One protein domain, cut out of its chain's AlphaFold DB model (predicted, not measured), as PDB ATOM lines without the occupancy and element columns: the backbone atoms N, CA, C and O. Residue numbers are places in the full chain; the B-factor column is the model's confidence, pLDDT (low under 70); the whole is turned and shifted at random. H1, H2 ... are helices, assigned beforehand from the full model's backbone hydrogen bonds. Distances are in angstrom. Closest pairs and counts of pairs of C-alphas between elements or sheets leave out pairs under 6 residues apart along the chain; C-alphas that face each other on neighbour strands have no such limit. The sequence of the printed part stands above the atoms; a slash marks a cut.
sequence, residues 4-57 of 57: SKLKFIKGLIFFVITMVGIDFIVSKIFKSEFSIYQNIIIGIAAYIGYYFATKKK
ATOM      1  N   SER A   4     164.574 160.470 136.524       80.00
ATOM      2  CA  SER A   4     163.203 160.962 136.704       80.00
ATOM      3  C   SER A   4     162.208 159.858 137.099       80.00
ATOM      4  O   SER A   4     161.460 160.015 138.062       80.00
ATOM      5  N   LYS A   5     162.263 158.686 136.445       81.38
ATOM      6  CA  LYS A   5     161.407 157.530 136.782       81.38
ATOM      7  C   LYS A   5     161.678 156.998 138.192       81.38
ATOM      8  O   LYS A   5     160.746 156.639 138.902       81.38
ATOM      9  N   LEU A   6     162.941 156.982 138.620       86.00
ATOM     10  CA  LEU A   6     163.301 156.532 139.968       86.00
ATOM     11  C   LEU A   6     162.812 157.506 141.053       86.00
ATOM     12  O   LEU A   6     162.334 157.072 142.099       86.00
ATOM     13  N   LYS A   7     162.905 158.817 140.797       86.75
ATOM     14  CA  LYS A   7     162.404 159.858 141.707       86.75
ATOM     15  C   LYS A   7     160.883 159.786 141.853       86.75
ATOM     16  O   LYS A   7     160.380 159.886 142.967       86.75
ATOM     17  N   PHE A   8     160.180 159.527 140.750       91.12
ATOM     18  CA  PHE A   8     158.736 159.316 140.747       91.12
ATOM     19  C   PHE A   8     158.324 158.107 141.600       91.12
ATOM     20  O   PHE A   8     157.496 158.248 142.492       91.12
ATOM     21  N   ILE A   9     158.961 156.948 141.404       91.94
ATOM     22  CA  ILE A   9     158.640 155.730 142.170       91.94
ATOM     23  C   ILE A   9     158.925 155.902 143.662       91.94
ATOM     24  O   ILE A   9     158.108 155.498 144.482       91.94
ATOM     25  N   LYS A  10     160.039 156.544 144.035       88.50
ATOM     26  CA  LYS A  10     160.321 156.857 145.445       88.50
ATOM     27  C   LYS A  10     159.243 157.750 146.065       88.50
ATOM     28  O   LYS A  10     158.837 157.496 147.195       88.50
ATOM     29  N   GLY A  11     158.766 158.755 145.328       92.81
ATOM     30  CA  GLY A  11     157.658 159.605 145.770       92.81
ATOM     31  C   GLY A  11     156.357 158.822 145.951       92.81
ATOM     32  O   GLY A  11     155.671 158.995 146.952       92.81
ATOM     33  N   LEU A  12     156.066 157.904 145.029       90.25
ATOM     34  CA  LEU A  12     154.889 157.035 145.084       90.25
ATOM     35  C   LEU A  12     154.917 156.098 146.297       90.25
ATOM     36  O   LEU A  12     153.929 155.993 147.015       90.25
ATOM     37  N   ILE A  13     156.064 155.471 146.571       92.44
ATOM     38  CA  ILE A  13     156.247 154.606 147.744       92.44
ATOM     39  C   ILE A  13     156.056 155.408 149.038       92.44
ATOM     40  O   ILE A  13     155.329 154.972 149.927       92.44
ATOM     41  N   PHE A  14     156.660 156.597 149.130       93.31
ATOM     42  CA  PHE A  14     156.503 157.471 150.294       93.31
ATOM     43  C   PHE A  14     155.040 157.878 150.513       93.31
ATOM     44  O   PHE A  14     154.547 157.839 151.641       93.31
ATOM     45  N   PHE A  15     154.333 158.216 149.435       91.06
ATOM     46  CA  PHE A  15     152.917 158.564 149.481       91.06
ATOM     47  C   PHE A  15     152.060 157.412 150.016       91.06
ATOM     48  O   PHE A  15     151.284 157.623 150.945       91.06
ATOM     49  N   VAL A  16     152.245 156.191 149.503       89.81
ATOM     50  CA  VAL A  16     151.492 155.007 149.953       89.81
ATOM     51  C   VAL A  16     151.737 154.722 151.436       89.81
ATOM     52  O   VAL A  16     150.780 154.544 152.185       89.81
ATOM     53  N   ILE A  17     152.998 154.737 151.885       92.06
ATOM     54  CA  ILE A  17     153.345 154.505 153.299       92.06
ATOM     55  C   ILE A  17     152.699 155.568 154.197       92.06
ATOM     56  O   ILE A  17     152.152 155.241 155.249       92.06
ATOM     57  N   THR A  18     152.725 156.830 153.765       90.94
ATOM     58  CA  THR A  18     152.111 157.939 154.505       90.94
ATOM     59  C   THR A  18     150.596 157.761 154.602       90.94
ATOM     60  O   THR A  18     150.036 157.925 155.682       90.94
ATOM     61  N   MET A  19     149.935 157.368 153.509       85.00
ATOM     62  CA  MET A  19     148.492 157.121 153.481       85.00
ATOM     63  C   MET A  19     148.085 156.026 154.470       85.00
ATOM     64  O   MET A  19     147.189 156.244 155.277       85.00
ATOM     65  N   VAL A  20     148.791 154.891 154.457       86.00
ATOM     66  CA  VAL A  20     148.543 153.770 155.379       86.00
ATOM     67  C   VAL A  20     148.795 154.180 156.831       86.00
ATOM     68  O   VAL A  20     148.018 153.830 157.718       86.00
ATOM     69  N   GLY A  21     149.855 154.950 157.087       86.75
ATOM     70  CA  GLY A  21     150.165 155.456 158.422       86.75
ATOM     71  C   GLY A  21     149.080 156.385 158.969       86.75
ATOM     72  O   GLY A  21     148.681 156.248 160.125       86.75
ATOM     73  N   ILE A  22     148.563 157.297 158.140       86.31
ATOM     74  CA  ILE A  22     147.451 158.177 158.519       86.31
ATOM     75  C   ILE A  22     146.191 157.347 158.781       86.31
ATOM     76  O   ILE A  22     145.560 157.546 159.816       86.31
ATOM     77  N   ASP A  23     145.861 156.387 157.913       78.06
ATOM     78  CA  ASP A  23     144.682 155.520 158.073       78.06
ATOM     79  C   ASP A  23     144.717 154.771 159.413       78.06
ATOM     80  O   ASP A  23     143.740 154.743 160.163       78.06
ATOM     81  N   PHE A  24     145.895 154.251 159.769       83.00
ATOM     82  CA  PHE A  24     146.130 153.556 161.028       83.00
ATOM     83  C   PHE A  24     146.005 154.476 162.252       83.00
ATOM     84  O   PHE A  24     145.352 154.119 163.236       83.00
ATOM     85  N   ILE A  25     146.614 155.667 162.209       85.00
ATOM     86  CA  ILE A  25     146.555 156.637 163.313       85.00
ATOM     87  C   ILE A  25     145.114 157.105 163.528       85.00
ATOM     88  O   ILE A  25     144.635 157.114 164.663       85.00
ATOM     89  N   VAL A  26     144.406 157.455 162.455       77.56
ATOM     90  CA  VAL A  26     143.028 157.944 162.531       77.56
ATOM     91  C   VAL A  26     142.085 156.834 162.998       77.56
ATOM     92  O   VAL A  26     141.323 157.060 163.936       77.56
ATOM     93  N   SER A  27     142.202 155.611 162.472       74.88
ATOM     94  CA  SER A  27     141.443 154.448 162.972       74.88
ATOM     95  C   SER A  27     141.616 154.245 164.480       74.88
ATOM     96  O   SER A  27     140.651 154.009 165.210       74.88
ATOM     97  N   LYS A  28     142.848 154.399 164.979       78.00
ATOM     98  CA  LYS A  28     143.163 154.232 166.400       78.00
ATOM     99  C   LYS A  28     142.602 155.355 167.277       78.00
ATOM    100  O   LYS A  28     142.155 155.078 168.388       78.00
ATOM    101  N   ILE A  29     142.622 156.600 166.801       78.75
ATOM    102  CA  ILE A  29     142.103 157.765 167.537       78.75
ATOM    103  C   ILE A  29     140.575 157.750 167.576       78.75
ATOM    104  O   ILE A  29     139.982 157.972 168.630       78.75
ATOM    105  N   PHE A  30     139.933 157.468 166.444       74.69
ATOM    106  CA  PHE A  30     138.486 157.604 166.304       74.69
ATOM    107  C   PHE A  30     137.702 156.345 166.708       74.69
ATOM    108  O   PHE A  30     136.475 156.404 166.723       74.69
ATOM    109  N   LYS A  31     138.370 155.228 167.062       62.16
ATOM    110  CA  LYS A  31     137.738 153.933 167.431       62.16
ATOM    111  C   LYS A  31     136.632 153.508 166.453       62.16
ATOM    112  O   LYS A  31     135.642 152.884 166.824       62.16
ATOM    113  N   SER A  32     136.803 153.894 165.203       61.41
ATOM    114  CA  SER A  32     135.885 153.689 164.099       61.41
ATOM    115  C   SER A  32     136.692 153.003 163.008       61.41
ATOM    116  O   SER A  32     137.908 153.202 162.941       61.41
ATOM    117  N   GLU A  33     136.038 152.193 162.177       63.28
ATOM    118  CA  GLU A  33     136.620 151.635 160.953       63.28
ATOM    119  C   GLU A  33     136.873 152.767 159.945       63.28
ATOM    120  O   GLU A  33     136.235 152.877 158.900       63.28
ATOM    121  N   PHE A  34     137.766 153.690 160.301       61.88
ATOM    122  CA  PHE A  34     138.133 154.806 159.462       61.88
ATOM    123  C   PHE A  34     138.967 154.249 158.319       61.88
ATOM    124  O   PHE A  34     140.154 153.990 158.469       61.88
ATOM    125  N   SER A  35     138.309 154.027 157.187       66.56
ATOM    126  CA  SER A  35     138.963 153.655 155.947       66.56
ATOM    127  C   SER A  35     139.008 154.877 155.043       66.56
ATOM    128  O   SER A  35     137.996 155.284 154.461       66.56
ATOM    129  N   ILE A  36     140.195 155.464 154.886       67.69
ATOM    130  CA  ILE A  36     140.460 156.527 153.908       67.69
ATOM    131  C   ILE A  36     140.001 156.082 152.517       67.69
ATOM    132  O   ILE A  36     139.428 156.879 151.776       67.69
ATOM    133  N   TYR A  37     140.177 154.804 152.179       66.88
ATOM    134  CA  TYR A  37     139.713 154.235 150.915       66.88
ATOM    135  C   TYR A  37     138.192 154.311 150.771       66.88
ATOM    136  O   TYR A  37     137.700 154.780 149.744       66.88
ATOM    137  N   GLN A  38     137.442 153.914 151.800       70.44
ATOM    138  CA  GLN A  38     135.984 153.995 151.783       70.44
ATOM    139  C   GLN A  38     135.503 155.451 151.717       70.44
ATOM    140  O   GLN A  38     134.606 155.755 150.937       70.44
ATOM    141  N   ASN A  39     136.146 156.371 152.440       74.44
ATOM    142  CA  ASN A  39     135.827 157.801 152.386       74.44
ATOM    143  C   ASN A  39     136.084 158.422 151.005       74.44
ATOM    144  O   ASN A  39     135.257 159.191 150.516       74.44
ATOM    145  N   ILE A  40     137.190 158.068 150.346       78.38
ATOM    146  CA  ILE A  40     137.478 158.513 148.976       78.38
ATOM    147  C   ILE A  40     136.429 157.957 148.005       78.38
ATOM    148  O   ILE A  40     135.903 158.706 147.181       78.38
ATOM    149  N   ILE A  41     136.080 156.671 148.118       78.88
ATOM    150  CA  ILE A  41     135.053 156.036 147.278       78.88
ATOM    151  C   ILE A  41     133.687 156.699 147.488       78.88
ATOM    152  O   ILE A  41     133.017 157.020 146.508       78.88
ATOM    153  N   ILE A  42     133.292 156.961 148.737       84.44
ATOM    154  CA  ILE A  42     132.049 157.668 149.073       84.44
ATOM    155  C   ILE A  42     132.060 159.080 148.482       84.44
ATOM    156  O   ILE A  42     131.071 159.485 147.880       84.44
ATOM    157  N   GLY A  43     133.170 159.815 148.590       82.06
ATOM    158  CA  GLY A  43     133.307 161.150 148.003       82.06
ATOM    159  C   GLY A  43     133.130 161.151 146.481       82.06
ATOM    160  O   GLY A  43     132.394 161.978 145.942       82.06
ATOM    161  N   ILE A  44     133.739 160.186 145.785       83.88
ATOM    162  CA  ILE A  44     133.584 160.011 144.333       83.88
ATOM    163  C   ILE A  44     132.140 159.626 143.981       83.88
ATOM    164  O   ILE A  44     131.546 160.219 143.082       83.88
ATOM    165  N   ALA A  45     131.552 158.668 144.700       85.88
ATOM    166  CA  ALA A  45     130.178 158.223 144.479       85.88
ATOM    167  C   ALA A  45     129.161 159.347 144.727       85.88
ATOM    168  O   ALA A  45     128.227 159.507 143.945       85.88
ATOM    169  N   ALA A  46     129.366 160.162 145.763       87.50
ATOM    170  CA  ALA A  46     128.540 161.325 146.066       87.50
ATOM    171  C   ALA A  46     128.655 162.398 144.977       87.50
ATOM    172  O   ALA A  46     127.637 162.939 144.554       87.50
ATOM    173  N   TYR A  47     129.863 162.667 144.470       85.06
ATOM    174  CA  TYR A  47     130.069 163.608 143.367       85.06
ATOM    175  C   TYR A  47     129.368 163.152 142.079       85.06
ATOM    176  O   TYR A  47     128.642 163.926 141.450       85.06
ATOM    177  N   ILE A  48     129.532 161.880 141.706       86.75
ATOM    178  CA  ILE A  48     128.873 161.293 140.533       86.75
ATOM    179  C   ILE A  48     127.352 161.292 140.726       86.75
ATOM    180  O   ILE A  48     126.618 161.742 139.845       86.75
ATOM    181  N   GLY A  49     126.868 160.830 141.880       87.31
ATOM    182  CA  GLY A  49     125.447 160.795 142.217       87.31
ATOM    183  C   GLY A  49     124.808 162.181 142.194       87.31
ATOM    184  O   GLY A  49     123.735 162.344 141.613       87.31
ATOM    185  N   TYR A  50     125.493 163.192 142.734       86.00
ATOM    186  CA  TYR A  50     125.066 164.587 142.665       86.00
ATOM    187  C   TYR A  50     124.957 165.062 141.216       86.00
ATOM    188  O   TYR A  50     123.894 165.523 140.816       86.00
ATOM    189  N   TYR A  51     125.995 164.862 140.399       84.75
ATOM    190  CA  TYR A  51     125.989 165.248 138.987       84.75
ATOM    191  C   TYR A  51     124.824 164.619 138.202       84.75
ATOM    192  O   TYR A  51     124.152 165.308 137.434       84.75
ATOM    193  N   PHE A  52     124.539 163.330 138.418       81.19
ATOM    194  CA  PHE A  52     123.407 162.647 137.784       81.19
ATOM    195  C   PHE A  52     122.045 163.119 138.309       81.19
ATOM    196  O   PHE A  52     121.106 163.247 137.521       81.19
ATOM    197  N   ALA A  53     121.928 163.395 139.608       81.19
ATOM    198  CA  ALA A  53     120.706 163.917 140.210       81.19
ATOM    199  C   ALA A  53     120.397 165.346 139.735       81.19
ATOM    200  O   ALA A  53     119.235 165.678 139.506       81.19
ATOM    201  N   THR A  54     121.420 166.183 139.536       76.88
ATOM    202  CA  THR A  54     121.254 167.573 139.092       76.88
ATOM    203  C   THR A  54     121.093 167.726 137.583       76.88
ATOM    204  O   THR A  54     120.404 168.644 137.159       76.88
ATOM    205  N   LYS A  55     121.684 166.849 136.755       62.00
ATOM    206  CA  LYS A  55     121.525 166.899 135.284       62.00
ATOM    207  C   LYS A  55     120.217 166.303 134.755       62.00
ATOM    208  O   LYS A  55     119.933 166.459 133.574       62.00
ATOM    209  N   LYS A  56     119.441 165.606 135.588       55.59
ATOM    210  CA  LYS A  56     118.102 165.101 135.230       55.59
ATOM    211  C   LYS A  56     116.974 166.132 135.437       55.59
ATOM    212  O   LYS A  56     115.809 165.741 135.408       55.59
ATOM    213  N   LYS A  57     117.306 167.409 135.652       50.91
ATOM    214  CA  LYS A  57     116.355 168.529 135.650       50.91
ATOM    215  C   LYS A  57     116.431 169.307 134.349       50.91
ATOM    216  O   LYS A  57     117.570 169.570 133.908       50.91
TER     217      LYS A  57
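What this domain is: This is residues 4 to 57 of the 57 residues of an uncharacterized protein of Fusobacterium nucleatum subsp. vincentii ChDC F8 (UniProt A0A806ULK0). What shape does the model make? Two long helices make a wide, open L: H1 is the longer arm and H2 the other, and they meet at a corner where the link, residues 31 to 35, folds back so that H2 begins near Asp 23 of H1. Residues 4 to 18 and 38 to 57 stick out as the free parts of the two arms. What is it built of? The printed part has 54 residues, with two named helices, H1 then H2, and no named strand; the class is all helix. How spread out is it? It is extended, with a radius of gyration of the C-alphas of 16.4 A, and flat, spanning 48 by 38 by 9 A.

How they stand to each other: How do the helices stand to each other? H1, residues 4 to 30, and H2, residues 36 to 55, are close but not clearly touching, with 1 pair of C-alphas within 8 A. Their closest C-alphas, those of Asp 23 and Ile 36, are 6.0 A apart. Their lines are about perpendicular, at 86 degrees. Are their backbones well formed? In H1 and H2 every O i to N i+4 pair is within hydrogen-bond range.

Where its parts are: Where does H1 run? It begins at C-alpha 4, (163.203, 160.962, 136.704), and ends at C-alpha 30, (138.486, 157.604, 166.304), 38.7 A away. Where does H2 run? It goes from C-alpha 36, (140.460, 156.527, 153.908), to C-alpha 55, (121.525, 166.899, 135.284), over 28.5 A.

The domain as a whole: How large is it? The two C-alphas farthest apart, those of Leu 6 and Lys 57, are 48.6 A apart. Is it continuous? The printed part has no cut, and the link from H1 to H2 is tight. Where is confidence low? The mean pLDDT of the printed part is 80.1; residues 31 to 37 and 55 to 57 are under 70.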